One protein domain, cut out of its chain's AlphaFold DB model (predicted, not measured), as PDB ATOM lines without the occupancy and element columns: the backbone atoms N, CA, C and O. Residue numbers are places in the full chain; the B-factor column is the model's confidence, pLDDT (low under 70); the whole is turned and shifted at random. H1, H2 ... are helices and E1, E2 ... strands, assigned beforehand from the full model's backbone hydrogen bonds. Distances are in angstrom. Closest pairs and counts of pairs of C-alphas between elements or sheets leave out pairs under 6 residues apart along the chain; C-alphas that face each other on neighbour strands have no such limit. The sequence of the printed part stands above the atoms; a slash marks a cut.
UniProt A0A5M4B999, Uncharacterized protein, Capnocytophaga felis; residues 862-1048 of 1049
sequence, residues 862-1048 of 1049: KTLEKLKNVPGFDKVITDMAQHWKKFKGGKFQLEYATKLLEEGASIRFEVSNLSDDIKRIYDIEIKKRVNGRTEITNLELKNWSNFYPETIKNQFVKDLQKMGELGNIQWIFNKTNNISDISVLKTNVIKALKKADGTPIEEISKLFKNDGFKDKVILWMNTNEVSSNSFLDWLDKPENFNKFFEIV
ATOM      1  N   LYS A 862      81.090  83.514 109.221       57.03
ATOM      2  CA  LYS A 862      81.862  83.856 110.430       57.03
ATOM      3  C   LYS A 862      81.535  85.258 110.953       57.03
ATOM      4  O   LYS A 862      81.434  85.426 112.165       57.03
ATOM      5  N   THR A 863      81.324  86.230 110.065       52.88
ATOM      6  CA  THR A 863      80.884  87.595 110.401       52.88
ATOM      7  C   THR A 863      79.539  87.551 111.128       52.88
ATOM      8  O   THR A 863      79.391  88.117 112.208       52.88
ATOM      9  N   LEU A 864      78.578  86.785 110.601       53.38
ATOM     10  CA  LEU A 864      77.248  86.645 111.208       53.38
ATOM     11  C   LEU A 864      77.294  85.942 112.574       53.38
ATOM     12  O   LEU A 864      76.630  86.379 113.511       53.38
ATOM     13  N   GLU A 865      78.111  84.898 112.723       57.59
ATOM     14  CA  GLU A 865      78.277  84.192 114.002       57.59
ATOM     15  C   GLU A 865      78.914  85.061 115.095       57.59
ATOM     16  O   GLU A 865      78.526  84.957 116.259       57.59
ATOM     17  N   LYS A 866      79.868  85.936 114.737       64.12
ATOM     18  CA  LYS A 866      80.499  86.874 115.681       64.12
ATOM     19  C   LYS A 866      79.546  87.990 116.111       64.12
ATOM     20  O   LYS A 866      79.567  88.400 117.268       64.12
ATOM     21  N   LEU A 867      78.704  88.464 115.192       56.78
ATOM     22  CA  LEU A 867      77.832  89.617 115.419       56.78
ATOM     23  C   LEU A 867      76.457  89.272 115.993       56.78
ATOM     24  O   LEU A 867      75.806  90.165 116.527       56.78
ATOM     25  N   LYS A 868      76.019  88.006 115.948       55.47
ATOM     26  CA  LYS A 868      74.659  87.599 116.364       55.47
ATOM     27  C   LYS A 868      74.251  88.035 117.776       55.47
ATOM     28  O   LYS A 868      73.067  88.207 118.038       55.47
ATOM     29  N   ASN A 869      75.224  88.214 118.670       65.75
ATOM     30  CA  ASN A 869      75.006  88.618 120.061       65.75
ATOM     31  C   ASN A 869      75.261  90.120 120.307       65.75
ATOM     32  O   ASN A 869      75.143  90.579 121.443       65.75
ATOM     33  N   VAL A 870      75.642  90.892 119.282       61.53
ATOM     34  CA  VAL A 870      75.883  92.338 119.400       61.53
ATOM     35  C   VAL A 870      74.538  93.074 119.467       61.53
ATOM     36  O   VAL A 870      73.698  92.890 118.584       61.53
ATOM     37  N   PRO A 871      74.308  93.944 120.471       68.19
ATOM     38  CA  PRO A 871      73.055  94.687 120.583       68.19
ATOM     39  C   PRO A 871      72.756  95.528 119.334       68.19
ATOM     40  O   PRO A 871      73.593  96.321 118.906       68.19
ATOM     41  N   GLY A 872      71.548  95.375 118.785       59.62
ATOM     42  CA  GLY A 872      71.084  96.076 117.583       59.62
ATOM     43  C   GLY A 872      71.397  95.368 116.260       59.62
ATOM     44  O   GLY A 872      71.004  95.872 115.211       59.62
ATOM     45  N   PHE A 873      72.069  94.210 116.277       56.44
ATOM     46  CA  PHE A 873      72.347  93.416 115.072       56.44
ATOM     47  C   PHE A 873      71.065  93.017 114.319       56.44
ATOM     48  O   PHE A 873      70.997  93.108 113.096       56.44
ATOM     49  N   ASP A 874      70.013  92.653 115.050       45.44
ATOM     50  CA  ASP A 874      68.677  92.355 114.527       45.44
ATOM     51  C   ASP A 874      68.077  93.521 113.727       45.44
ATOM     52  O   ASP A 874      67.427  93.305 112.699       45.44
ATOM     53  N   LYS A 875      68.339  94.764 114.151       57.69
ATOM     54  CA  LYS A 875      67.881  95.970 113.456       57.69
ATOM     55  C   LYS A 875      68.609  96.167 112.135       57.69
ATOM     56  O   LYS A 875      67.943  96.440 111.147       57.69
ATOM     57  N   VAL A 876      69.926  95.947 112.090       52.56
ATOM     58  CA  VAL A 876      70.713  96.019 110.845       52.56
ATOM     59  C   VAL A 876      70.194  95.003 109.828       52.56
ATOM     60  O   VAL A 876      69.924  95.355 108.683       52.56
ATOM     61  N   ILE A 877      69.949  93.761 110.257       52.41
ATOM     62  CA  ILE A 877      69.374  92.717 109.393       52.41
ATOM     63  C   ILE A 877      67.955  93.087 108.929       52.41
ATOM     64  O   ILE A 877      67.608  92.890 107.763       52.41
ATOM     65  N   THR A 878      67.145  93.666 109.816       50.69
ATOM     66  CA  THR A 878      65.787  94.133 109.489       50.69
ATOM     67  C   THR A 878      65.805  95.293 108.490       50.69
ATOM     68  O   THR A 878      64.986  95.325 107.573       50.69
ATOM     69  N   ASP A 879      66.745  96.226 108.622       53.53
ATOM     70  CA  ASP A 879      66.894  97.371 107.726       53.53
ATOM     71  C   ASP A 879      67.455  96.971 106.361       53.53
ATOM     72  O   ASP A 879      66.990  97.472 105.333       53.53
ATOM     73  N   MET A 880      68.381  96.009 106.327       54.12
ATOM     74  CA  MET A 880      68.845  95.391 105.084       54.12
ATOM     75  C   MET A 880      67.673  94.821 104.287       54.12
ATOM     76  O   MET A 880      67.596  95.051 103.084       54.12
ATOM     77  N   ALA A 881      66.711  94.176 104.954       43.94
ATOM     78  CA  ALA A 881      65.551  93.564 104.311       43.94
ATOM     79  C   ALA A 881      64.566  94.562 103.662       43.94
ATOM     80  O   ALA A 881      63.670  94.133 102.937       43.94
ATOM     81  N   GLN A 882      64.709  95.876 103.888       44.84
ATOM     82  CA  GLN A 882      63.761  96.885 103.391       44.84
ATOM     83  C   GLN A 882      64.024  97.339 101.944       44.84
ATOM     84  O   GLN A 882      63.079  97.729 101.261       44.84
ATOM     85  N   HIS A 883      65.277  97.356 101.459       50.19
ATOM     86  CA  HIS A 883      65.594  97.844 100.103       50.19
ATOM     87  C   HIS A 883      66.993  97.418  99.613       50.19
ATOM     88  O   HIS A 883      67.943  97.405 100.391       50.19
ATOM     89  N   TRP A 884      67.183  97.204  98.299       47.44
ATOM     90  CA  TRP A 884      68.469  96.794  97.687       47.44
ATOM     91  C   TRP A 884      69.669  97.684  98.061       47.44
ATOM     92  O   TRP A 884      70.758  97.211  98.381       47.44
ATOM     93  N   LYS A 885      69.467  99.005  98.087       54.59
ATOM     94  CA  LYS A 885      70.494  99.973  98.525       54.59
ATOM     95  C   LYS A 885      70.892  99.794  99.999       54.59
ATOM     96  O   LYS A 885      72.054 100.010 100.334       54.59
ATOM     97  N   LYS A 886      69.959  99.361 100.859       57.78
ATOM     98  CA  LYS A 886      70.225  99.062 102.273       57.78
ATOM     99  C   LYS A 886      70.941  97.724 102.462       57.78
ATOM    100  O   LYS A 886      71.732  97.621 103.389       57.78
ATOM    101  N   PHE A 887      70.777  96.756 101.552       56.56
ATOM    102  CA  PHE A 887      71.575  95.523 101.559       56.56
ATOM    103  C   PHE A 887      73.075  95.832 101.462       56.56
ATOM    104  O   PHE A 887      73.830  95.469 102.362       56.56
ATOM    105  N   LYS A 888      73.517  96.579 100.439       64.56
ATOM    106  CA  LYS A 888      74.942  96.940 100.269       64.56
ATOM    107  C   LYS A 888      75.502  97.788 101.414       64.56
ATOM    108  O   LYS A 888      76.668  97.627 101.769       64.56
ATOM    109  N   GLY A 889      74.697  98.697 101.965       68.38
ATOM    110  CA  GLY A 889      75.072  99.491 103.139       68.38
ATOM    111  C   GLY A 889      75.230  98.626 104.390       68.38
ATOM    112  O   GLY A 889      76.254  98.704 105.059       68.38
ATOM    113  N   GLY A 890      74.272  97.734 104.643       67.12
ATOM    114  CA  GLY A 890      74.303  96.840 105.795       67.12
ATOM    115  C   GLY A 890      75.437  95.819 105.733       67.12
ATOM    116  O   GLY A 890      76.089  95.595 106.742       67.12
ATOM    117  N   LYS A 891      75.778  95.267 104.559       72.38
ATOM    118  CA  LYS A 891      76.973  94.406 104.437       72.38
ATOM    119  C   LYS A 891      78.247  95.137 104.864       72.38
ATOM    120  O   LYS A 891      78.991  94.607 105.682       72.38
ATOM    121  N   PHE A 892      78.445  96.360 104.372       83.44
ATOM    122  CA  PHE A 892      79.580  97.193 104.770       83.44
ATOM    123  C   PHE A 892      79.591  97.459 106.288       83.44
ATOM    124  O   PHE A 892      80.627  97.331 106.936       83.44
ATOM    125  N   GLN A 893      78.423  97.740 106.875       83.56
ATOM    126  CA  GLN A 893      78.261  97.933 108.319       83.56
ATOM    127  C   GLN A 893      78.636  96.685 109.132       83.56
ATOM    128  O   GLN A 893      79.326  96.801 110.144       83.56
ATOM    129  N   LEU A 894      78.241  95.489 108.684       78.81
ATOM    130  CA  LEU A 894      78.577  94.222 109.344       78.81
ATOM    131  C   LEU A 894      80.073  93.878 109.230       78.81
ATOM    132  O   LEU A 894      80.693  93.443 110.202       78.81
ATOM    133  N   GLU A 895      80.676  94.083 108.062       83.25
ATOM    134  CA  GLU A 895      82.101  93.805 107.839       83.25
ATOM    135  C   GLU A 895      82.984  94.734 108.682       83.25
ATOM    136  O   GLU A 895      83.848  94.263 109.427       83.25
ATOM    137  N   TYR A 896      82.699  96.040 108.672       87.06
ATOM    138  CA  TYR A 896      83.447  97.012 109.468       87.06
ATOM    139  C   TYR A 896      83.272  96.790 110.979       87.06
ATOM    140  O   TYR A 896      84.239  96.837 111.739       87.06
ATOM    141  N   ALA A 897      82.062  96.455 111.434       85.62
ATOM    142  CA  ALA A 897      81.812  96.103 112.830       85.62
ATOM    143  C   ALA A 897      82.584  94.858 113.290       85.62
ATOM    144  O   ALA A 897      83.053  94.796 114.428       85.62
ATOM    145  N   THR A 898      82.750  93.872 112.407       82.50
ATOM    146  CA  THR A 898      83.537  92.670 112.710       82.50
ATOM    147  C   THR A 898      85.008  93.014 112.904       82.50
ATOM    148  O   THR A 898      85.608  92.547 113.871       82.50
ATOM    149  N   LYS A 899      85.561  93.895 112.062       87.31
ATOM    150  CA  LYS A 899      86.924  94.416 112.225       87.31
ATOM    151  C   LYS A 899      87.101  95.123 113.577       87.31
ATOM    152  O   LYS A 899      88.052  94.841 114.296       87.31
ATOM    153  N   LEU A 900      86.148  95.970 113.974       86.50
ATOM    154  CA  LEU A 900      86.187  96.659 115.273       86.50
ATOM    155  C   LEU A 900      86.175  95.684 116.464       86.50
ATOM    156  O   LEU A 900      86.896  95.896 117.439       86.50
ATOM    157  N   LEU A 901      85.383  94.607 116.394       81.19
ATOM    158  CA  LEU A 901      85.383  93.557 117.421       81.19
ATOM    159  C   LEU A 901      86.725  92.821 117.499       81.19
ATOM    160  O   LEU A 901      87.180  92.498 118.595       81.19
ATOM    161  N   GLU A 902      87.358  92.553 116.357       82.50
ATOM    162  CA  GLU A 902      88.681  91.919 116.292       82.50
ATOM    163  C   GLU A 902      89.780  92.812 116.882       82.50
ATOM    164  O   GLU A 902      90.701  92.315 117.526       82.50
ATOM    165  N   GLU A 903      89.632  94.131 116.760       81.94
ATOM    166  CA  GLU A 903      90.480  95.135 117.414       81.94
ATOM    167  C   GLU A 903      90.159  95.324 118.915       81.94
ATOM    168  O   GLU A 903      90.740  96.182 119.583       81.94
ATOM    169  N   GLY A 904      89.246  94.518 119.471       76.81
ATOM    170  CA  GLY A 904      88.889  94.512 120.891       76.81
ATOM    171  C   GLY A 904      87.909  95.611 121.309       76.81
ATOM    172  O   GLY A 904      87.759  95.881 122.502       76.81
ATOM    173  N   ALA A 905      87.239  96.266 120.357       81.12
ATOM    174  CA  ALA A 905      86.257  97.298 120.659       81.12
ATOM    175  C   ALA A 905      84.937  96.698 121.168       81.12
ATOM    176  O   ALA A 905      84.448  95.691 120.661       81.12
ATOM    177  N   SER A 906      84.302  97.361 122.137       86.50
ATOM    178  CA  SER A 906      82.914  97.067 122.508       86.50
ATOM    179  C   SER A 906      81.981  97.900 121.635       86.50
ATOM    180  O   SER A 906      82.029  99.130 121.716       86.50
ATOM    181  N   ILE A 907      81.104  97.255 120.860       88.31
ATOM    182  CA  ILE A 907      80.234  97.935 119.885       88.31
ATOM    183  C   ILE A 907      78.735  97.706 120.118       88.31
ATOM    184  O   ILE A 907      78.330  96.752 120.790       88.31
ATOM    185  N   ARG A 908      77.909  98.587 119.542       85.94
ATOM    186  CA  ARG A 908      76.443  98.467 119.426       85.94
ATOM    187  C   ARG A 908      75.976  99.048 118.093       85.94
ATOM    188  O   ARG A 908      76.570 100.013 117.629       85.94
ATOM    189  N   PHE A 909      74.904  98.507 117.524       79.25
ATOM    190  CA  PHE A 909      74.318  98.988 116.269       79.25
ATOM    191  C   PHE A 909      73.079  99.862 116.488       79.25
ATOM    192  O   PHE A 909      72.373  99.709 117.492       79.25
ATOM    193  N   GLU A 910      72.787 100.723 115.506       76.38
ATOM    194  CA  GLU A 910      71.548 101.511 115.405       76.38
ATOM    195  C   GLU A 910      71.224 102.282 116.697       76.38
ATOM    196  O   GLU A 910      70.137 102.165 117.288       76.38
ATOM    197  N   VAL A 911      72.208 103.043 117.183       77.62
ATOM    198  CA  VAL A 911      72.129 103.753 118.464       77.62
ATOM    199  C   VAL A 911      71.470 105.111 118.267       77.62
ATOM    200  O   VAL A 911      71.998 106.006 117.607       77.62
ATOM    201  N   SER A 912      70.296 105.282 118.872       70.81
ATOM    202  CA  SER A 912      69.593 106.561 118.907       70.81
ATOM    203  C   SER A 912      70.143 107.440 120.026       70.81
ATOM    204  O   SER A 912      70.007 107.092 121.202       70.81
ATOM    205  N   ASN A 913      70.678 108.611 119.687       57.62
ATOM    206  CA  ASN A 913      70.987 109.619 120.693       57.62
ATOM    207  C   ASN A 913      69.711 110.428 120.996       57.62
ATOM    208  O   ASN A 913      69.297 111.270 120.194       57.62
ATOM    209  N   LEU A 914      69.039 110.089 122.103       49.66
ATOM    210  CA  LEU A 914      67.727 110.622 122.505       49.66
ATOM    211  C   LEU A 914      67.812 111.890 123.377       49.66
ATOM    212  O   LEU A 914      66.765 112.390 123.776       49.66
ATOM    213  N   SER A 915      69.013 112.394 123.698       43.81
ATOM    214  CA  SER A 915      69.184 113.496 124.661       43.81
ATOM    215  C   SER A 915      68.903 114.896 124.108       43.81
ATOM    216  O   SER A 915      68.694 115.810 124.901       43.81
ATOM    217  N   ASP A 916      68.884 115.067 122.780       47.31
ATOM    218  CA  ASP A 916      68.834 116.384 122.133       47.31
ATOM    219  C   ASP A 916      67.712 116.465 121.080       47.31
ATOM    220  O   ASP A 916      67.391 115.473 120.417       47.31
ATOM    221  N   ASP A 917      67.181 117.674 120.856       39.69
ATOM    222  CA  ASP A 917      66.008 118.011 120.016       39.69
ATOM    223  C   ASP A 917      66.075 117.564 118.537       39.69
ATOM    224  O   ASP A 917      65.105 117.671 117.784       39.69
ATOM    225  N   ILE A 918      67.213 117.028 118.092       52.59
ATOM    226  CA  ILE A 918      67.425 116.497 116.746       52.59
ATOM    227  C   ILE A 918      67.593 114.984 116.871       52.59
ATOM    228  O   ILE A 918      68.683 114.503 117.158       52.59
ATOM    229  N   LYS A 919      66.548 114.188 116.637       60.41
ATOM    230  CA  LYS A 919      66.679 112.722 116.671       60.41
ATOM    231  C   LYS A 919      67.670 112.243 115.610       60.41
ATOM    232  O   LYS A 919      67.474 112.496 114.423       60.41
ATOM    233  N   ARG A 920      68.724 111.546 116.035       71.56
ATOM    234  CA  ARG A 920      69.761 110.983 115.162       71.56
ATOM    235  C   ARG A 920      70.051 109.549 115.586       71.56
ATOM    236  O   ARG A 920      70.257 109.303 116.773       71.56
ATOM    237  N   ILE A 921      70.034 108.639 114.620       76.00
ATOM    238  CA  ILE A 921      70.477 107.253 114.775       76.00
ATOM    239  C   ILE A 921      71.851 107.168 114.116       76.00
ATOM    240  O   ILE A 921      72.003 107.701 113.015       76.00
ATOM    241  N   TYR A 922      72.825 106.602 114.821       82.94
ATOM    242  CA  TYR A 922      74.160 106.309 114.302       82.94
ATOM    243  C   TYR A 922      74.285 104.810 114.035       82.94
ATOM    244  O   TYR A 922      73.747 103.999 114.796       82.94
ATOM    245  N   ASP A 923      75.008 104.461 112.973       84.00
ATOM    246  CA  ASP A 923      75.106 103.090 112.474       84.00
ATOM    247  C   ASP A 923      75.843 102.180 113.475       84.00
ATOM    248  O   ASP A 923      75.426 101.039 113.694       84.00
ATOM    249  N   ILE A 924      76.915 102.675 114.117       88.69
ATOM    250  CA  ILE A 924      77.683 101.943 115.145       88.69
ATOM    251  C   ILE A 924      78.127 102.889 116.277       88.69
ATOM    252  O   ILE A 924      78.698 103.941 116.022       88.69
ATOM    253  N   GLU A 925      77.929 102.506 117.541       91.75
ATOM    254  CA  GLU A 925      78.550 103.142 118.716       91.75
ATOM    255  C   GLU A 925      79.718 102.280 119.206       91.75
ATOM    256  O   GLU A 925      79.547 101.085 119.457       91.75
ATOM    257  N   ILE A 926      80.888 102.891 119.398       90.81
ATOM    258  CA  ILE A 926      82.072 102.263 119.983       90.81
ATOM    259  C   ILE A 926      82.279 102.786 121.406       90.81
ATOM    260  O   ILE A 926      82.272 103.995 121.635       90.81
ATOM    261  N   LYS A 927      82.549 101.881 122.357       86.19
ATOM    262  CA  LYS A 927      82.980 102.226 123.720       86.19
ATOM    263  C   LYS A 927      84.400 101.750 123.971       86.19
ATOM    264  O   LYS A 927      84.669 100.547 123.926       86.19
ATOM    265  N   LYS A 928      85.291 102.688 124.292       80.81
ATOM    266  CA  LYS A 928      86.682 102.417 124.681       80.81
ATOM    267  C   LYS A 928      86.940 102.950 126.089       80.81
ATOM    268  O   LYS A 928      86.421 103.994 126.473       80.81
ATOM    269  N   ARG A 929      87.731 102.225 126.885       73.62
ATOM    270  CA  ARG A 929      88.257 102.736 128.160       73.62
ATOM    271  C   ARG A 929      89.648 103.297 127.918       73.62
ATOM    272  O   ARG A 929      90.569 102.531 127.655       73.62
ATOM    273  N   VAL A 930      89.796 104.608 128.050       69.69
ATOM    274  CA  VAL A 930      91.077 105.306 127.920       69.69
ATOM    275  C   VAL A 930      91.315 106.071 129.219       69.69
ATOM    276  O   VAL A 930      90.451 106.810 129.685       69.69
ATOM    277  N   ASN A 931      92.456 105.833 129.872       62.16
ATOM    278  CA  ASN A 931      92.851 106.503 131.122       62.16
ATOM    279  C   ASN A 931      91.777 106.493 132.235       62.16
ATOM    280  O   ASN A 931      91.605 107.469 132.964       62.16
ATOM    281  N   GLY A 932      91.021 105.396 132.360       64.62
ATOM    282  CA  GLY A 932      89.971 105.245 133.377       64.62
ATOM    283  C   GLY A 932      88.649 105.964 133.067       64.62
ATOM    284  O   GLY A 932      87.703 105.837 133.844       64.62
ATOM    285  N   ARG A 933      88.540 106.663 131.930       67.44
ATOM    286  CA  ARG A 933      87.288 107.241 131.420       67.44
ATOM    287  C   ARG A 933      86.745 106.398 130.267       67.44
ATOM    288  O   ARG A 933      87.498 105.747 129.546       67.44
ATOM    289  N   THR A 934      85.420 106.358 130.139       76.62
ATOM    290  CA  THR A 934      84.764 105.710 128.995       76.62
ATOM    291  C   THR A 934      84.589 106.753 127.905       76.62
ATOM    292  O   THR A 934      83.819 107.692 128.085       76.62
ATOM    293  N   GLU A 935      85.301 106.582 126.802       82.00
ATOM    294  CA  GLU A 935      85.143 107.382 125.594       82.00
ATOM    295  C   GLU A 935      84.128 106.689 124.681       82.00
ATOM    296  O   GLU A 935      84.179 105.467 124.483       82.00
ATOM    297  N   ILE A 936      83.168 107.467 124.177       85.88
ATOM    298  CA  ILE A 936      82.127 107.001 123.261       85.88
ATOM    299  C   ILE A 936      82.351 107.678 121.914       85.88
ATOM    300  O   ILE A 936      82.361 108.906 121.834       85.88
ATOM    301  N   THR A 937      82.473 106.871 120.865       89.62
ATOM    302  CA  THR A 937      82.563 107.346 119.483       89.62
ATOM    303  C   THR A 937      81.381 106.802 118.694       89.62
ATOM    304  O   THR A 937      81.179 105.591 118.634       89.62
ATOM    305  N   ASN A 938      80.603 107.692 118.085       92.12
ATOM    306  CA  ASN A 938      79.499 107.333 117.203       92.12
ATOM    307  C   ASN A 938      79.958 107.360 115.747       92.12
ATOM    308  O   ASN A 938      80.557 108.335 115.301       92.12
ATOM    309  N   LEU A 939      79.650 106.309 115.002       92.75
ATOM    310  CA  LEU A 939      80.036 106.157 113.610       92.75
ATOM    311  C   LEU A 939      78.824 106.253 112.688       92.75
ATOM    312  O   LEU A 939      77.801 105.609 112.919       92.75
ATOM    313  N   GLU A 940      78.977 107.027 111.619       92.50
ATOM    314  CA  GLU A 940      78.094 107.036 110.456       92.50
ATOM    315  C   GLU A 940      78.822 106.391 109.275       92.50
ATOM    316  O   GLU A 940      79.862 106.882 108.842       92.50
ATOM    317  N   LEU A 941      78.280 105.316 108.721       91.88
ATOM    318  CA  LEU A 941      78.880 104.546 107.643       91.88
ATOM    319  C   LEU A 941      78.215 104.888 106.305       91.88
ATOM    320  O   LEU A 941      76.995 104.853 106.148       91.88
ATOM    321  N   LYS A 942      79.026 105.197 105.290       88.12
ATOM    322  CA  LYS A 942      78.568 105.582 103.949       88.12
ATOM    323  C   LYS A 942      79.160 104.679 102.876       88.12
ATOM    324  O   LYS A 942      80.336 104.770 102.540       88.12
ATOM    325  N   ASN A 943      78.304 103.869 102.253       85.56
ATOM    326  CA  ASN A 943      78.643 103.106 101.052       85.56
ATOM    327  C   ASN A 943      78.132 103.830  99.791       85.56
ATOM    328  O   ASN A 943      77.082 103.501  99.237       85.56
ATOM    329  N   TRP A 944      78.818 104.907  99.402       83.56
ATOM    330  CA  TRP A 944      78.372 105.830  98.355       83.56
ATOM    331  C   TRP A 944      78.968 105.503  96.987       83.56
ATOM    332  O   TRP A 944      80.169 105.632  96.771       83.56
ATOM    333  N   SER A 945      78.105 105.168  96.024       71.94
ATOM    334  CA  SER A 945      78.492 105.042  94.613       71.94
ATOM    335  C   SER A 945      78.788 106.392  93.948       71.94
ATOM    336  O   SER A 945      79.591 106.450  93.026       71.94
ATOM    337  N   ASN A 946      78.166 107.473  94.425       79.06
ATOM    338  CA  ASN A 946      78.355 108.851  93.974       79.06
ATOM    339  C   ASN A 946      78.486 109.774  95.187       79.06
ATOM    340  O   ASN A 946      77.975 109.464  96.260       79.06
ATOM    341  N   PHE A 947      79.125 110.929  95.023       83.81
ATOM    342  CA  PHE A 947      79.167 111.926  96.088       83.81
ATOM    343  C   PHE A 947      77.834 112.688  96.171       83.81
ATOM    344  O   PHE A 947      77.349 113.187  95.157       83.81
ATOM    345  N   TYR A 948      77.259 112.805  97.374       85.12
ATOM    346  CA  TYR A 948      75.975 113.477  97.611       85.12
ATOM    347  C   TYR A 948      76.167 114.742  98.472       85.12
ATOM    348  O   TYR A 948      76.108 114.659  99.703       85.12
ATOM    349  N   PRO A 949      76.360 115.931  97.859       85.06
ATOM    350  CA  PRO A 949      76.628 117.175  98.584       85.06
ATOM    351  C   PRO A 949      75.545 117.531  99.602       85.06
ATOM    352  O   PRO A 949      75.847 118.017 100.685       85.06
ATOM    353  N   GLU A 950      74.283 117.256  99.276       86.56
ATOM    354  CA  GLU A 950      73.139 117.614 100.115       86.56
ATOM    355  C   GLU A 950      73.141 116.883 101.464       86.56
ATOM    356  O   GLU A 950      72.760 117.443 102.491       86.56
ATOM    357  N   THR A 951      73.662 115.656 101.495       85.62
ATOM    358  CA  THR A 951      73.823 114.894 102.737       85.62
ATOM    359  C   THR A 951      74.885 115.523 103.635       85.62
ATOM    360  O   THR A 951      74.701 115.605 104.846       85.62
ATOM    361  N   ILE A 952      75.966 116.051 103.056       91.50
ATOM    362  CA  ILE A 952      76.980 116.794 103.812       91.50
ATOM    363  C   ILE A 952      76.371 118.080 104.390       91.50
ATOM    364  O   ILE A 952      76.512 118.343 105.583       91.50
ATOM    365  N   LYS A 953      75.616 118.841 103.591       89.69
ATOM    366  CA  LYS A 953      74.973 120.084 104.052       89.69
ATOM    367  C   LYS A 953      73.950 119.857 105.166       89.69
ATOM    368  O   LYS A 953      73.898 120.634 106.112       89.69
ATOM    369  N   ASN A 954      73.164 118.785 105.076       84.31
ATOM    370  CA  ASN A 954      72.037 118.563 105.983       84.31
ATOM    371  C   ASN A 954      72.348 117.670 107.178       84.31
ATOM    372  O   ASN A 954      71.718 117.828 108.223       84.31
ATOM    373  N   GLN A 955      73.252 116.703 107.026       88.00
ATOM    374  CA  GLN A 955      73.518 115.677 108.035       88.00
ATOM    375  C   GLN A 955      74.861 115.931 108.720       88.00
ATOM    376  O   GLN A 955      74.883 116.055 109.940       88.00
ATOM    377  N   PHE A 956      75.949 116.132 107.964       91.50
ATOM    378  CA  PHE A 956      77.259 116.412 108.565       91.50
ATOM    379  C   PHE A 956      77.271 117.742 109.332       91.50
ATOM    380  O   PHE A 956      77.779 117.794 110.446       91.50
ATOM    381  N   VAL A 957      76.625 118.797 108.821       90.75
ATOM    382  CA  VAL A 957      76.502 120.071 109.563       90.75
ATOM    383  C   VAL A 957      75.738 119.897 110.887       90.75
ATOM    384  O   VAL A 957      76.108 120.490 111.897       90.75
ATOM    385  N   LYS A 958      74.709 119.040 110.930       88.44
ATOM    386  CA  LYS A 958      73.997 118.725 112.184       88.44
ATOM    387  C   LYS A 958      74.851 117.886 113.129       88.44
ATOM    388  O   LYS A 958      74.816 118.111 114.336       88.44
ATOM    389  N   ASP A 959      75.623 116.945 112.595       89.88
ATOM    390  CA  ASP A 959      76.555 116.144 113.386       89.88
ATOM    391  C   ASP A 959      77.676 117.027 113.973       89.88
ATOM    392  O   ASP A 959      78.003 116.874 115.146       89.88
ATOM    393  N   LEU A 960      78.170 118.036 113.239       89.69
ATOM    394  CA  LEU A 960      79.084 119.057 113.772       89.69
ATOM    395  C   LEU A 960      78.464 119.820 114.946       89.69
ATOM    396  O   LEU A 960      79.107 119.987 115.977       89.69
ATOM    397  N   GLN A 961      77.210 120.260 114.819       87.88
ATOM    398  CA  GLN A 961      76.510 120.963 115.898       87.88
ATOM    399  C   GLN A 961      76.411 120.112 117.179       87.88
ATOM    400  O   GLN A 961      76.563 120.629 118.294       87.88
ATOM    401  N   LYS A 962      76.169 118.805 117.011       84.69
ATOM    402  CA  LYS A 962      76.029 117.822 118.094       84.69
ATOM    403  C   LYS A 962      77.346 117.377 118.708       84.69
ATOM    404  O   LYS A 962      77.359 117.000 119.877       84.69
ATOM    405  N   MET A 963      78.430 117.406 117.940       87.00
ATOM    406  CA  MET A 963      79.743 116.980 118.399       87.00
ATOM    407  C   MET A 963      80.107 117.744 119.679       87.00
ATOM    408  O   MET A 963      80.032 118.974 119.752       87.00
ATOM    409  N   GLY A 964      80.387 116.983 120.732       82.12
ATOM    410  CA  GLY A 964      80.752 117.517 122.046       82.12
ATOM    411  C   GLY A 964      82.261 117.660 122.147       82.12
ATOM    412  O   GLY A 964      82.778 118.741 122.413       82.12
ATOM    413  N   GLU A 965      82.954 116.571 121.834       84.62
ATOM    414  CA  GLU A 965      84.407 116.478 121.779       84.62
ATOM    415  C   GLU A 965      84.844 116.130 120.356       84.62
ATOM    416  O   GLU A 965      84.153 115.397 119.643       84.62
ATOM    417  N   LEU A 966      85.987 116.669 119.936       87.25
ATOM    418  CA  LEU A 966      86.508 116.477 118.587       87.25
ATOM    419  C   LEU A 966      86.715 114.984 118.296       87.25
ATOM    420  O   LEU A 966      87.493 114.325 118.979       87.25
ATOM    421  N   GLY A 967      86.041 114.471 117.266       82.25
ATOM    422  CA  GLY A 967      86.148 113.068 116.851       82.25
ATOM    423  C   GLY A 967      85.211 112.102 117.583       82.25
ATOM    424  O   GLY A 967      85.277 110.902 117.335       82.25
ATOM    425  N   ASN A 968      84.297 112.583 118.437       88.25
ATOM    426  CA  ASN A 968      83.295 111.716 119.075       88.25
ATOM    427  C   ASN A 968      82.129 111.314 118.142       88.25
ATOM    428  O   ASN A 968      81.337 110.434 118.481       88.25
ATOM    429  N   ILE A 969      82.045 111.925 116.955       92.25
ATOM    430  CA  ILE A 969      81.240 111.473 115.815       92.25
ATOM    431  C   ILE A 969      82.172 111.380 114.604       92.25
ATOM    432  O   ILE A 969      82.828 112.366 114.266       92.25
ATOM    433  N   GLN A 970      82.222 110.227 113.940       93.25
ATOM    434  CA  GLN A 970      83.058 110.006 112.756       93.25
ATOM    435  C   GLN A 970      82.241 109.446 111.597       93.25
ATOM    436  O   GLN A 970      81.300 108.680 111.786       93.25
ATOM    437  N   TRP A 971      82.607 109.845 110.387       94.88
ATOM    438  CA  TRP A 971      81.989 109.403 109.149       94.88
ATOM    439  C   TRP A 971      82.948 108.483 108.398       94.88
ATOM    440  O   TRP A 971      84.011 108.908 107.945       94.88
ATOM    441  N   ILE A 972      82.555 107.224 108.257       94.31
ATOM    442  CA  ILE A 972      83.362 106.156 107.675       94.31
ATOM    443  C   ILE A 972      82.833 105.850 106.276       94.31
ATOM    444  O   ILE A 972      81.681 105.458 106.100       94.31
ATOM    445  N   PHE A 973      83.668 106.033 105.263       92.50
ATOM    446  CA  PHE A 973      83.299 105.844 103.866       92.50
ATOM    447  C   PHE A 973      83.889 104.552 103.316       92.50
ATOM    448  O   PHE A 973      85.081 104.295 103.454       92.50
ATOM    449  N   ASN A 974      83.059 103.763 102.641       88.19
ATOM    450  CA  ASN A 974      83.554 102.650 101.844       88.19
ATOM    451  C   ASN A 974      84.245 103.185 100.584       88.19
ATOM    452  O   ASN A 974      83.712 104.086  99.923       88.19
ATOM    453  N   LYS A 975      85.395 102.617 100.225       87.19
ATOM    454  CA  LYS A 975      86.125 102.980  99.010       87.19
ATOM    455  C   LYS A 975      85.322 102.584  97.770       87.19
ATOM    456  O   LYS A 975      84.997 101.419  97.553       87.19
ATOM    457  N   THR A 976      85.018 103.561  96.918       82.25
ATOM    458  CA  THR A 976      84.321 103.343  95.640       82.25
ATOM    459  C   THR A 976      85.028 104.076  94.509       82.25
ATOM    460  O   THR A 976      85.890 104.918  94.741       82.25
ATOM    461  N   ASN A 977      84.652 103.805  93.257       75.00
ATOM    462  CA  ASN A 977      85.298 104.437  92.098       75.00
ATOM    463  C   ASN A 977      85.235 105.979  92.123       75.00
ATOM    464  O   ASN A 977      86.144 106.626  91.616       75.00
ATOM    465  N   ASN A 978      84.190 106.563  92.723       74.06
ATOM    466  CA  ASN A 978      83.997 108.018  92.814       74.06
ATOM    467  C   ASN A 978      84.457 108.619  94.157       74.06
ATOM    468  O   ASN A 978      84.473 109.840  94.315       74.06
ATOM    469  N   ILE A 979      84.812 107.770  95.124       80.62
ATOM    470  CA  ILE A 979      85.377 108.131  96.430       80.62
ATOM    471  C   ILE A 979      86.570 107.195  96.655       80.62
ATOM    472  O   ILE A 979      86.541 106.281  97.480       80.62
ATOM    473  N   SER A 980      87.590 107.369  95.815       79.62
ATOM    474  CA  SER A 980      88.732 106.456  95.707       79.62
ATOM    475  C   SER A 980      89.719 106.588  96.862       79.62
ATOM    476  O   SER A 980      90.406 105.626  97.204       79.62
ATOM    477  N   ASP A 981      89.811 107.788  97.430       87.00
ATOM    478  CA  ASP A 981      90.743 108.138  98.490       87.00
ATOM    479  C   ASP A 981      90.284 109.387  99.255       87.00
ATOM    480  O   ASP A 981      89.338 110.096  98.881       87.00
ATOM    481  N   ILE A 982      90.977 109.644 100.364       89.75
ATOM    482  CA  ILE A 982      90.606 110.678 101.328       89.75
ATOM    483  C   ILE A 982      90.783 112.093 100.765       89.75
ATOM    484  O   ILE A 982      90.072 113.008 101.175       89.75
ATOM    485  N   SER A 983      91.671 112.283  99.783       88.56
ATOM    486  CA  SER A 983      91.901 113.575  99.130       88.56
ATOM    487  C   SER A 983      90.727 113.950  98.223       88.56
ATOM    488  O   SER A 983      90.243 115.089  98.253       88.56
ATOM    489  N   VAL A 984      90.209 112.973  97.468       89.94
ATOM    490  CA  VAL A 984      89.005 113.133  96.639       89.94
ATOM    491  C   VAL A 984      87.787 113.427  97.515       89.94
ATOM    492  O   VAL A 984      87.044 114.376  97.239       89.94
ATOM    493  N   LEU A 985      87.607 112.679  98.609       92.38
ATOM    494  CA  LEU A 985      86.518 112.927  99.555       92.38
ATOM    495  C   LEU A 985      86.615 114.324 100.173       92.38
ATOM    496  O   LEU A 985      85.628 115.061 100.158       92.38
ATOM    497  N   LYS A 986      87.801 114.720 100.649       94.44
ATOM    498  CA  LYS A 986      88.049 116.049 101.214       94.44
ATOM    499  C   LYS A 986      87.676 117.156 100.242       94.44
ATOM    500  O   LYS A 986      86.892 118.035 100.590       94.44
ATOM    501  N   THR A 987      88.166 117.077  99.008       92.75
ATOM    502  CA  THR A 987      87.870 118.071  97.966       92.75
ATOM    503  C   THR A 987      86.362 118.228  97.762       92.75
ATOM    504  O   THR A 987      85.841 119.344  97.724       92.75
ATOM    505  N   ASN A 988      85.638 117.111  97.689       92.62
ATOM    506  CA  ASN A 988      84.194 117.107  97.485       92.62
ATOM    507  C   ASN A 988      83.415 117.637  98.703       92.62
ATOM    508  O   ASN A 988      82.470 118.410  98.533       92.62
ATOM    509  N   VAL A 989      83.825 117.279  99.924       94.56
ATOM    510  CA  VAL A 989      83.225 117.778 101.174       94.56
ATOM    511  C   VAL A 989      83.449 119.280 101.323       94.56
ATOM    512  O   VAL A 989      82.482 120.015 101.519       94.56
ATOM    513  N   ILE A 990      84.680 119.768 101.150       94.94
ATOM    514  CA  ILE A 990      84.988 121.203 101.232       94.94
ATOM    515  C   ILE A 990      84.206 121.986 100.173       94.94
ATOM    516  O   ILE A 990      83.633 123.033 100.478       94.94
ATOM    517  N   LYS A 991      84.091 121.450  98.952       94.38
ATOM    518  CA  LYS A 991      83.261 122.044  97.897       94.38
ATOM    519  C   LYS A 991      81.772 122.067  98.259       94.38
ATOM    520  O   LYS A 991      81.102 123.043  97.946       94.38
ATOM    521  N   ALA A 992      81.243 121.035  98.918       94.62
ATOM    522  CA  ALA A 992      79.845 120.996  99.363       94.62
ATOM    523  C   ALA A 992      79.537 122.009 100.477       94.62
ATOM    524  O   ALA A 992      78.401 122.474 100.579       94.62
ATOM    525  N   LEU A 993      80.541 122.351 101.292       95.81
ATOM    526  CA  LEU A 993      80.443 123.312 102.394       95.81
ATOM    527  C   LEU A 993      80.694 124.772 101.973       95.81
ATOM    528  O   LEU A 993      80.518 125.681 102.789       95.81
ATOM    529  N   LYS A 994      81.048 125.012 100.703       93.81
ATOM    530  CA  LYS A 994      81.223 126.345 100.111       93.81
ATOM    531  C   LYS A 994      80.141 126.641  99.061       93.81
ATOM    532  O   LYS A 994      79.617 125.753  98.392       93.81
ATOM    533  N   LYS A 995      79.795 127.917  98.919       91.62
ATOM    534  CA  LYS A 995      79.020 128.475  97.809       91.62
ATOM    535  C   LYS A 995      79.912 128.598  96.570       91.62
ATOM    536  O   LYS A 995      81.131 128.444  96.639       91.62
ATOM    537  N   ALA A 996      79.301 128.908  95.427       85.75
ATOM    538  CA  ALA A 996      80.018 129.069  94.160       85.75
ATOM    539  C   ALA A 996      81.075 130.194  94.185       85.75
ATOM    540  O   ALA A 996      82.054 130.117  93.453       85.75
ATOM    541  N   ASP A 997      80.898 131.203  95.042       87.12
ATOM    542  CA  ASP A 997      81.836 132.314  95.252       87.12
ATOM    543  C   ASP A 997      82.975 131.986  96.242       87.12
ATOM    544  O   ASP A 997      83.792 132.848  96.558       87.12
ATOM    545  N   GLY A 998      83.037 130.747  96.745       85.12
ATOM    546  CA  GLY A 998      84.037 130.294  97.712       85.12
ATOM    547  C   GLY A 998      83.703 130.599  99.175       85.12
ATOM    548  O   GLY A 998      84.420 130.121 100.055       85.12
ATOM    549  N   THR A 999      82.618 131.327  99.458       91.75
ATOM    550  CA  THR A 999      82.176 131.615 100.833       91.75
ATOM    551  C   THR A 999      81.451 130.417 101.465       91.75
ATOM    552  O   THR A 999      80.970 129.546 100.743       91.75
ATOM    553  N   PRO A1000      81.338 130.312 102.802       94.50
ATOM    554  CA  PRO A1000      80.672 129.188 103.452       94.50
ATOM    555  C   PRO A1000      79.168 129.164 103.150       94.50
ATOM    556  O   PRO A1000      78.514 130.207 103.042       94.50
ATOM    557  N   ILE A1001      78.585 127.968 103.067       94.38
ATOM    558  CA  ILE A1001      77.128 127.806 102.948       94.38
ATOM    559  C   ILE A1001      76.387 128.390 104.165       94.38
ATOM    560  O   ILE A1001      76.969 128.650 105.226       94.38
ATOM    561  N   GLU A1002      75.081 128.623 104.018       92.62
ATOM    562  CA  GLU A1002      74.284 129.246 105.078       92.62
ATOM    563  C   GLU A1002      74.183 128.382 106.329       92.62
ATOM    564  O   GLU A1002      74.160 128.915 107.431       92.62
ATOM    565  N   GLU A1003      74.124 127.065 106.169       92.31
ATOM    566  CA  GLU A1003      74.002 126.086 107.242       92.31
ATOM    567  C   GLU A1003      75.217 126.166 108.174       92.31
ATOM    568  O   GLU A1003      75.055 126.329 109.382       92.31
ATOM    569  N   ILE A1004      76.431 126.186 107.608       93.00
ATOM    570  CA  ILE A1004      77.676 126.418 108.355       93.00
ATOM    571  C   ILE A1004      77.679 127.820 108.965       93.00
ATOM    572  O   ILE A1004      77.950 127.982 110.152       93.00
ATOM    573  N   SER A1005      77.326 128.846 108.189       91.88
ATOM    574  CA  SER A1005      77.309 130.229 108.683       91.88
ATOM    575  C   SER A1005      76.326 130.432 109.847       91.88
ATOM    576  O   SER A1005      76.586 131.249 110.726       91.88
ATOM    577  N   LYS A1006      75.212 129.688 109.885       92.75
ATOM    578  CA  LYS A1006      74.230 129.700 110.982       92.75
ATOM    579  C   LYS A1006      74.791 129.066 112.256       92.75
ATOM    580  O   LYS A1006      74.511 129.594 113.328       92.75
ATOM    581  N   LEU A1007      75.610 128.013 112.164       91.44
ATOM    582  CA  LEU A1007      76.245 127.412 113.346       91.44
ATOM    583  C   LEU A1007      77.156 128.404 114.074       91.44
ATOM    584  O   LEU A1007      77.077 128.537 115.290       91.44
ATOM    585  N   PHE A1008      77.937 129.188 113.327       91.62
ATOM    586  CA  PHE A1008      78.802 130.234 113.884       91.62
ATOM    587  C   PHE A1008      78.040 131.479 114.374       91.62
ATOM    588  O   PHE A1008      78.668 132.458 114.765       91.62
ATOM    589  N   LYS A1009      76.699 131.475 114.394       90.31
ATOM    590  CA  LYS A1009      75.902 132.468 115.139       90.31
ATOM    591  C   LYS A1009      75.603 132.024 116.574       90.31
ATOM    592  O   LYS A1009      75.144 132.843 117.360       90.31
ATOM    593  N   ASN A1010      75.842 130.754 116.906       88.56
ATOM    594  CA  ASN A1010      75.653 130.197 118.240       88.56
ATOM    595  C   ASN A1010      76.985 130.221 119.007       88.56
ATOM    596  O   ASN A1010      77.945 129.574 118.589       88.56
ATOM    597  N   ASP A1011      77.038 130.947 120.124       87.12
ATOM    598  CA  ASP A1011      78.275 131.101 120.901       87.12
ATOM    599  C   ASP A1011      78.759 129.773 121.502       87.12
ATOM    600  O   ASP A1011      79.941 129.463 121.409       87.12
ATOM    601  N   GLY A1012      77.848 128.897 121.942       87.50
ATOM    602  CA  GLY A1012      78.213 127.561 122.422       87.50
ATOM    603  C   GLY A1012      78.834 126.664 121.344       87.50
ATOM    604  O   GLY A1012      79.647 125.798 121.655       87.50
ATOM    605  N   PHE A1013      78.500 126.863 120.064       90.12
ATOM    606  CA  PHE A1013      79.198 126.180 118.971       90.12
ATOM    607  C   PHE A1013      80.581 126.788 118.709       90.12
ATOM    608  O   PHE A1013      81.537 126.043 118.494       90.12
ATOM    609  N   LYS A1014      80.724 128.120 118.774       90.94
ATOM    610  CA  LYS A1014      82.037 128.773 118.641       90.94
ATOM    611  C   LYS A1014      83.002 128.320 119.732       90.94
ATOM    612  O   LYS A1014      84.139 128.000 119.405       90.94
ATOM    613  N   ASP A1015      82.541 128.230 120.978       90.00
ATOM    614  CA  ASP A1015      83.353 127.796 122.120       90.00
ATOM    615  C   ASP A1015      83.914 126.383 121.908       90.00
ATOM    616  O   ASP A1015      85.098 126.130 122.134       90.00
ATOM    617  N   LYS A1016      83.093 125.466 121.376       90.94
ATOM    618  CA  LYS A1016      83.543 124.119 120.988       90.94
ATOM    619  C   LYS A1016      84.621 124.173 119.907       90.94
ATOM    620  O   LYS A1016      85.654 123.522 120.032       90.94
ATOM    621  N   VAL A1017      84.399 124.958 118.852       90.81
ATOM    622  CA  VAL A1017      85.340 125.059 117.726       90.81
ATOM    623  C   VAL A1017      86.657 125.724 118.149       90.81
ATOM    624  O   VAL A1017      87.714 125.292 117.698       90.81
ATOM    625  N   ILE A1018      86.622 126.703 119.057       91.81
ATOM    626  CA  ILE A1018      87.807 127.308 119.690       91.81
ATOM    627  C   ILE A1018      88.662 126.235 120.367       91.81
ATOM    628  O   ILE A1018      89.873 126.184 120.141       91.81
ATOM    629  N   LEU A1019      88.035 125.332 121.129       90.69
ATOM    630  CA  LEU A1019      88.723 124.213 121.776       90.69
ATOM    631  C   LEU A1019      89.291 123.218 120.754       90.69
ATOM    632  O   LEU A1019      90.408 122.737 120.925       90.69
ATOM    633  N   TRP A1020      88.559 122.923 119.676       91.44
ATOM    634  CA  TRP A1020      89.015 121.995 118.633       91.44
ATOM    635  C   TRP A1020      90.190 122.540 117.814       91.44
ATOM    636  O   TRP A1020      91.103 121.792 117.461       91.44
ATOM    637  N   MET A1021      90.151 123.834 117.491       90.94
ATOM    638  CA  MET A1021      91.166 124.519 116.689       90.94
ATOM    639  C   MET A1021      92.355 125.001 117.525       90.94
ATOM    640  O   MET A1021      93.423 125.233 116.959       90.94
ATOM    641  N   ASN A1022      92.185 125.118 118.848       88.88
ATOM    642  CA  ASN A1022      93.139 125.714 119.781       88.88
ATOM    643  C   ASN A1022      93.512 127.162 119.387       88.88
ATOM    644  O   ASN A1022      94.684 127.507 119.234       88.88
ATOM    645  N   THR A1023      92.494 128.002 119.163       87.56
ATOM    646  CA  THR A1023      92.622 129.396 118.688       87.56
ATOM    647  C   THR A1023      91.676 130.329 119.438       87.56
ATOM    648  O   THR A1023      90.585 129.912 119.790       87.56
ATOM    649  N   ASN A1024      92.028 131.609 119.602       79.62
ATOM    650  CA  ASN A1024      91.220 132.553 120.394       79.62
ATOM    651  C   ASN A1024      89.974 133.105 119.674       79.62
ATOM    652  O   ASN A1024      89.034 133.529 120.336       79.62
ATOM    653  N   GLU A1025      89.954 133.108 118.339       80.56
ATOM    654  CA  GLU A1025      88.809 133.562 117.542       80.56
ATOM    655  C   GLU A1025      88.560 132.609 116.375       80.56
ATOM    656  O   GLU A1025      89.500 132.114 115.747       80.56
ATOM    657  N   VAL A1026      87.282 132.353 116.081       89.19
ATOM    658  CA  VAL A1026      86.856 131.434 115.020       89.19
ATOM    659  C   VAL A1026      85.705 132.026 114.211       89.19
ATOM    660  O   VAL A1026      84.798 132.673 114.732       89.19
ATOM    661  N   SER A1027      85.733 131.774 112.909       91.75
ATOM    662  CA  SER A1027      84.697 132.125 111.944       91.75
ATOM    663  C   SER A1027      84.382 130.915 111.067       91.75
ATOM    664  O   SER A1027      85.159 129.960 111.000       91.75
ATOM    665  N   SER A1028      83.270 130.972 110.333       91.75
ATOM    666  CA  SER A1028      82.937 129.936 109.352       91.75
ATOM    667  C   SER A1028      84.025 129.766 108.283       91.75
ATOM    668  O   SER A1028      84.280 128.642 107.866       91.75
ATOM    669  N   ASN A1029      84.709 130.845 107.886       91.62
ATOM    670  CA  ASN A1029      85.841 130.780 106.954       91.62
ATOM    671  C   ASN A1029      87.056 130.090 107.580       91.62
ATOM    672  O   ASN A1029      87.549 129.107 107.036       91.62
ATOM    673  N   SER A1030      87.490 130.551 108.758       92.25
ATOM    674  CA  SER A1030      88.677 129.995 109.418       92.25
ATOM    675  C   SER A1030      88.496 128.522 109.800       92.25
ATOM    676  O   SER A1030      89.467 127.770 109.799       92.25
ATOM    677  N   PHE A1031      87.264 128.088 110.089       94.31
ATOM    678  CA  PHE A1031      86.949 126.677 110.312       94.31
ATOM    679  C   PHE A1031      87.059 125.837 109.038       94.31
ATOM    680  O   PHE A1031      87.629 124.751 109.090       94.31
ATOM    681  N   LEU A1032      86.553 126.316 107.894       94.44
ATOM    682  CA  LEU A1032      86.690 125.579 106.633       94.44
ATOM    683  C   LEU A1032      88.153 125.472 106.194       94.44
ATOM    684  O   LEU A1032      88.557 124.412 105.723       94.44
ATOM    685  N   ASP A1033      88.953 126.517 106.404       92.31
ATOM    686  CA  ASP A1033      90.391 126.487 106.113       92.31
ATOM    687  C   ASP A1033      91.146 125.539 107.057       92.31
ATOM    688  O   ASP A1033      92.093 124.860 106.659       92.31
ATOM    689  N   TRP A1034      90.714 125.451 108.319       94.69
ATOM    690  CA  TRP A1034      91.244 124.482 109.274       94.69
ATOM    691  C   TRP A1034      90.861 123.043 108.911       94.69
ATOM    692  O   TRP A1034      91.719 122.160 108.968       94.69
ATOM    693  N   LEU A1035      89.608 122.813 108.503       94.12
ATOM    694  CA  LEU A1035      89.087 121.507 108.098       94.12
ATOM    695  C   LEU A1035      89.717 121.007 106.790       94.12
ATOM    696  O   LEU A1035      89.880 119.803 106.624       94.12
ATOM    697  N   ASP A1036      90.105 121.903 105.877       93.44
ATOM    698  CA  ASP A1036      90.780 121.541 104.621       93.44
ATOM    699  C   ASP A1036      92.209 120.999 104.839       93.44
ATOM    700  O   ASP A1036      92.828 120.424 103.938       93.44
ATOM    701  N   LYS A1037      92.759 121.098 106.052       93.06
ATOM    702  CA  LYS A1037      94.032 120.448 106.374       93.06
ATOM    703  C   LYS A1037      93.832 118.941 106.600       93.06
ATOM    704  O   LYS A1037      92.970 118.574 107.405       93.06
ATOM    705  N   PRO A1038      94.607 118.053 105.942       89.81
ATOM    706  CA  PRO A1038      94.423 116.600 106.044       89.81
ATOM    707  C   PRO A1038      94.380 116.065 107.482       89.81
ATOM    708  O   PRO A1038      93.521 115.256 107.818       89.81
ATOM    709  N   GLU A1039      95.256 116.559 108.355       89.81
ATOM    710  CA  GLU A1039      95.345 116.148 109.758       89.81
ATOM    711  C   GLU A1039      94.092 116.481 110.580       89.81
ATOM    712  O   GLU A1039      93.826 115.830 111.590       89.81
ATOM    713  N   ASN A1040      93.312 117.476 110.156       93.00
ATOM    714  CA  ASN A1040      92.055 117.845 110.799       93.00
ATOM    715  C   ASN A1040      90.874 117.155 110.131       93.00
ATOM    716  O   ASN A1040      89.990 116.670 110.832       93.00
ATOM    717  N   PHE A1041      90.886 117.049 108.800       94.19
ATOM    718  CA  PHE A1041      89.862 116.334 108.044       94.19
ATOM    719  C   PHE A1041      89.711 114.882 108.520       94.19
ATOM    720  O   PHE A1041      88.600 114.425 108.788       94.19
ATOM    721  N   ASN A1042      90.840 114.202 108.741       91.69
ATOM    722  CA  ASN A1042      90.885 112.805 109.176       91.69
ATOM    723  C   ASN A1042      90.340 112.576 110.596       91.69
ATOM    724  O   ASN A1042      90.128 111.438 110.998       91.69
ATOM    725  N   LYS A1043      90.096 113.637 111.378       90.94
ATOM    726  CA  LYS A1043      89.439 113.516 112.691       90.94
ATOM    727  C   LYS A1043      87.936 113.270 112.555       90.94
ATOM    728  O   LYS A1043      87.330 112.715 113.468       90.94
ATOM    729  N   PHE A1044      87.349 113.668 111.424       92.94
ATOM    730  CA  PHE A1044      85.920 113.538 111.134       92.94
ATOM    731  C   PHE A1044      85.626 112.441 110.117       92.94
ATOM    732  O   PHE A1044      84.553 111.847 110.175       92.94
ATOM    733  N   PHE A1045      86.547 112.199 109.183       93.94
ATOM    734  CA  PHE A1045      86.316 111.353 108.021       93.94
ATOM    735  C   PHE A1045      87.395 110.285 107.874       93.94
ATOM    736  O   PHE A1045      88.584 110.582 107.947       93.94
ATOM    737  N   GLU A1046      86.970 109.063 107.577       92.62
ATOM    738  CA  GLU A1046      87.845 107.938 107.247       92.62
ATOM    739  C   GLU A1046      87.351 107.268 105.961       92.62
ATOM    740  O   GLU A1046      86.150 107.258 105.687       92.62
ATOM    741  N   ILE A1047      88.270 106.702 105.175       89.56
ATOM    742  CA  ILE A1047      87.935 105.776 104.089       89.56
ATOM    743  C   ILE A1047      88.547 104.421 104.394       89.56
ATOM    744  O   ILE A1047      89.731 104.333 104.716       89.56
ATOM    745  N   VAL A1048      87.736 103.383 104.238       87.69
ATOM    746  CA  VAL A1048      88.093 101.984 104.469       87.69
ATOM    747  C   VAL A1048      87.755 101.146 103.236       87.69
ATOM    748  O   VAL A1048      86.913 101.540 102.427       87.69
TER     749      VAL A1048
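Overview. This is residues 862 to 1048 of the 1049 residues of an uncharacterized protein of Capnocytophaga felis (UniProt A0A5M4B999). A strongly twisted sheet of five strands stands in the middle, with the helical hairpin of H2 and H3 on one face and H4 and H5 on the other, so that helices and sheet make three layers. H1 packs on H3 at one far end of the domain, H6, H7 and H8 form a further group beyond H4 and H5 at the other, and the hairpin of E2 and E3 reaches out past the helices at its turn, residues 931 and 932. The printed part has 187 residues with nine named helices and five named strands, along the chain H1 H2 H3 E1 E2 E3 H4 E4 H5 H6 H7 H8 H9 E5, and its class is mixed, helices and strands. The sheet runs E1 E2 E3 E4 E5 and is mixed, antiparallel from E1 to E3 and parallel from E3 to E5. The whole is compact, with a radius of gyration of the C-alphas of 17.1 A and spans of 50 by 42 by 30 A.

Arrangement. The sheet holds E1, residues 906 to 913, E2, residues 920 to 930, E3, residues 933 to 942, E4, residues 969 to 974, and E5, residues 1045 to 1048; E1 and E5 are its edge strands. E1, E2 and E3 form a meander, each strand the antiparallel neighbour of the one before, in two hairpins. N 925 and O 908 are 2.8 A apart, and N 939 and O 924 are 2.7 A apart, both within hydrogen-bond range. E1 bends by 85 degrees at residue 910, and E2 by 79 degrees at residue 923. E3 and E4 are parallel, with N 972 and O 940 at 2.8 A; E4 and E5 are parallel too, with N 973 and O 1046 at 2.8 A. H3, residues 884 to 902, is on the sheet; its closest C-alpha pair with E3 is Gln 893 and Leu 941, 6.7 A. H2, residues 873 to 880, is on the sheet as well and forms a helical hairpin with H3, at a shallow tilt of 26 degrees, opposite ways; the closest C-alphas are those of Met 880 and Phe 887, 4.5 A. H1, residues 862 to 867, is not on the sheet; it touches residues 894 to 898 of H3 alone, about perpendicular at 83 degrees, closest at the C-alphas of Thr 863 and Thr 898, 6.2 A. H4, residues 949 to 962, is on the opposite face from H3, at a height over the sheet of 9.6 A. E3, H4 and E4 form a strand-helix-strand unit, two parallel neighbour strands with a helix between, whose crossover is right-handed. H5, residues 982 to 992, is on the sheet and touches residues 949 to 953 of H4 alone, about perpendicular at 89 degrees; the closest C-alphas are those of Pro 949 and Ala 992, 5.1 A. H6, residues 1002 to 1007, touches H4 at a shallow tilt of 8 degrees, the same way, closest at the C-alphas of Val 957 and Ile 1004, 6.6 A. H7, residues 1011 to 1021, and H8, residues 1028 to 1035, only just touch, with 3 pairs of C-alphas within 8 A, the closest those of Met 1021 and Trp 1034, 7.4 A. H9, residues 1038 to 1041, is close to but not clearly touching H8, with the C-alphas of Leu 1035 and Phe 1041 5.2 A apart. E4, H5 to H9 and E5 form a second strand-helix-strand unit. Every O i to N i+4 pair is within hydrogen-bond range in H1, H2, H3, H5, H6, H7 and H8, against 8 of 10 in H4, while H9 is too short for such a pair.

Along the chain. H1 begins at C-alpha 862, (81.862, 83.856, 110.430). From first to last C-alpha H3 measures 27.9 A, H4 19.5 A, E2 25.5 A and E3 28.9 A. E3 begins at C-alpha 933, (87.288, 107.241, 131.420), and E5 ends at C-alpha 1048, (88.093, 101.984, 104.469).

Size, cuts and confidence. The two C-alphas farthest apart are those of Glu 865 and Asp 997, 51.8 A. The printed part has no cut and no long link. The mean pLDDT of the printed part is 80.9, and residues 862 to 890, 913 to 919 and 930 to 933 are under 70.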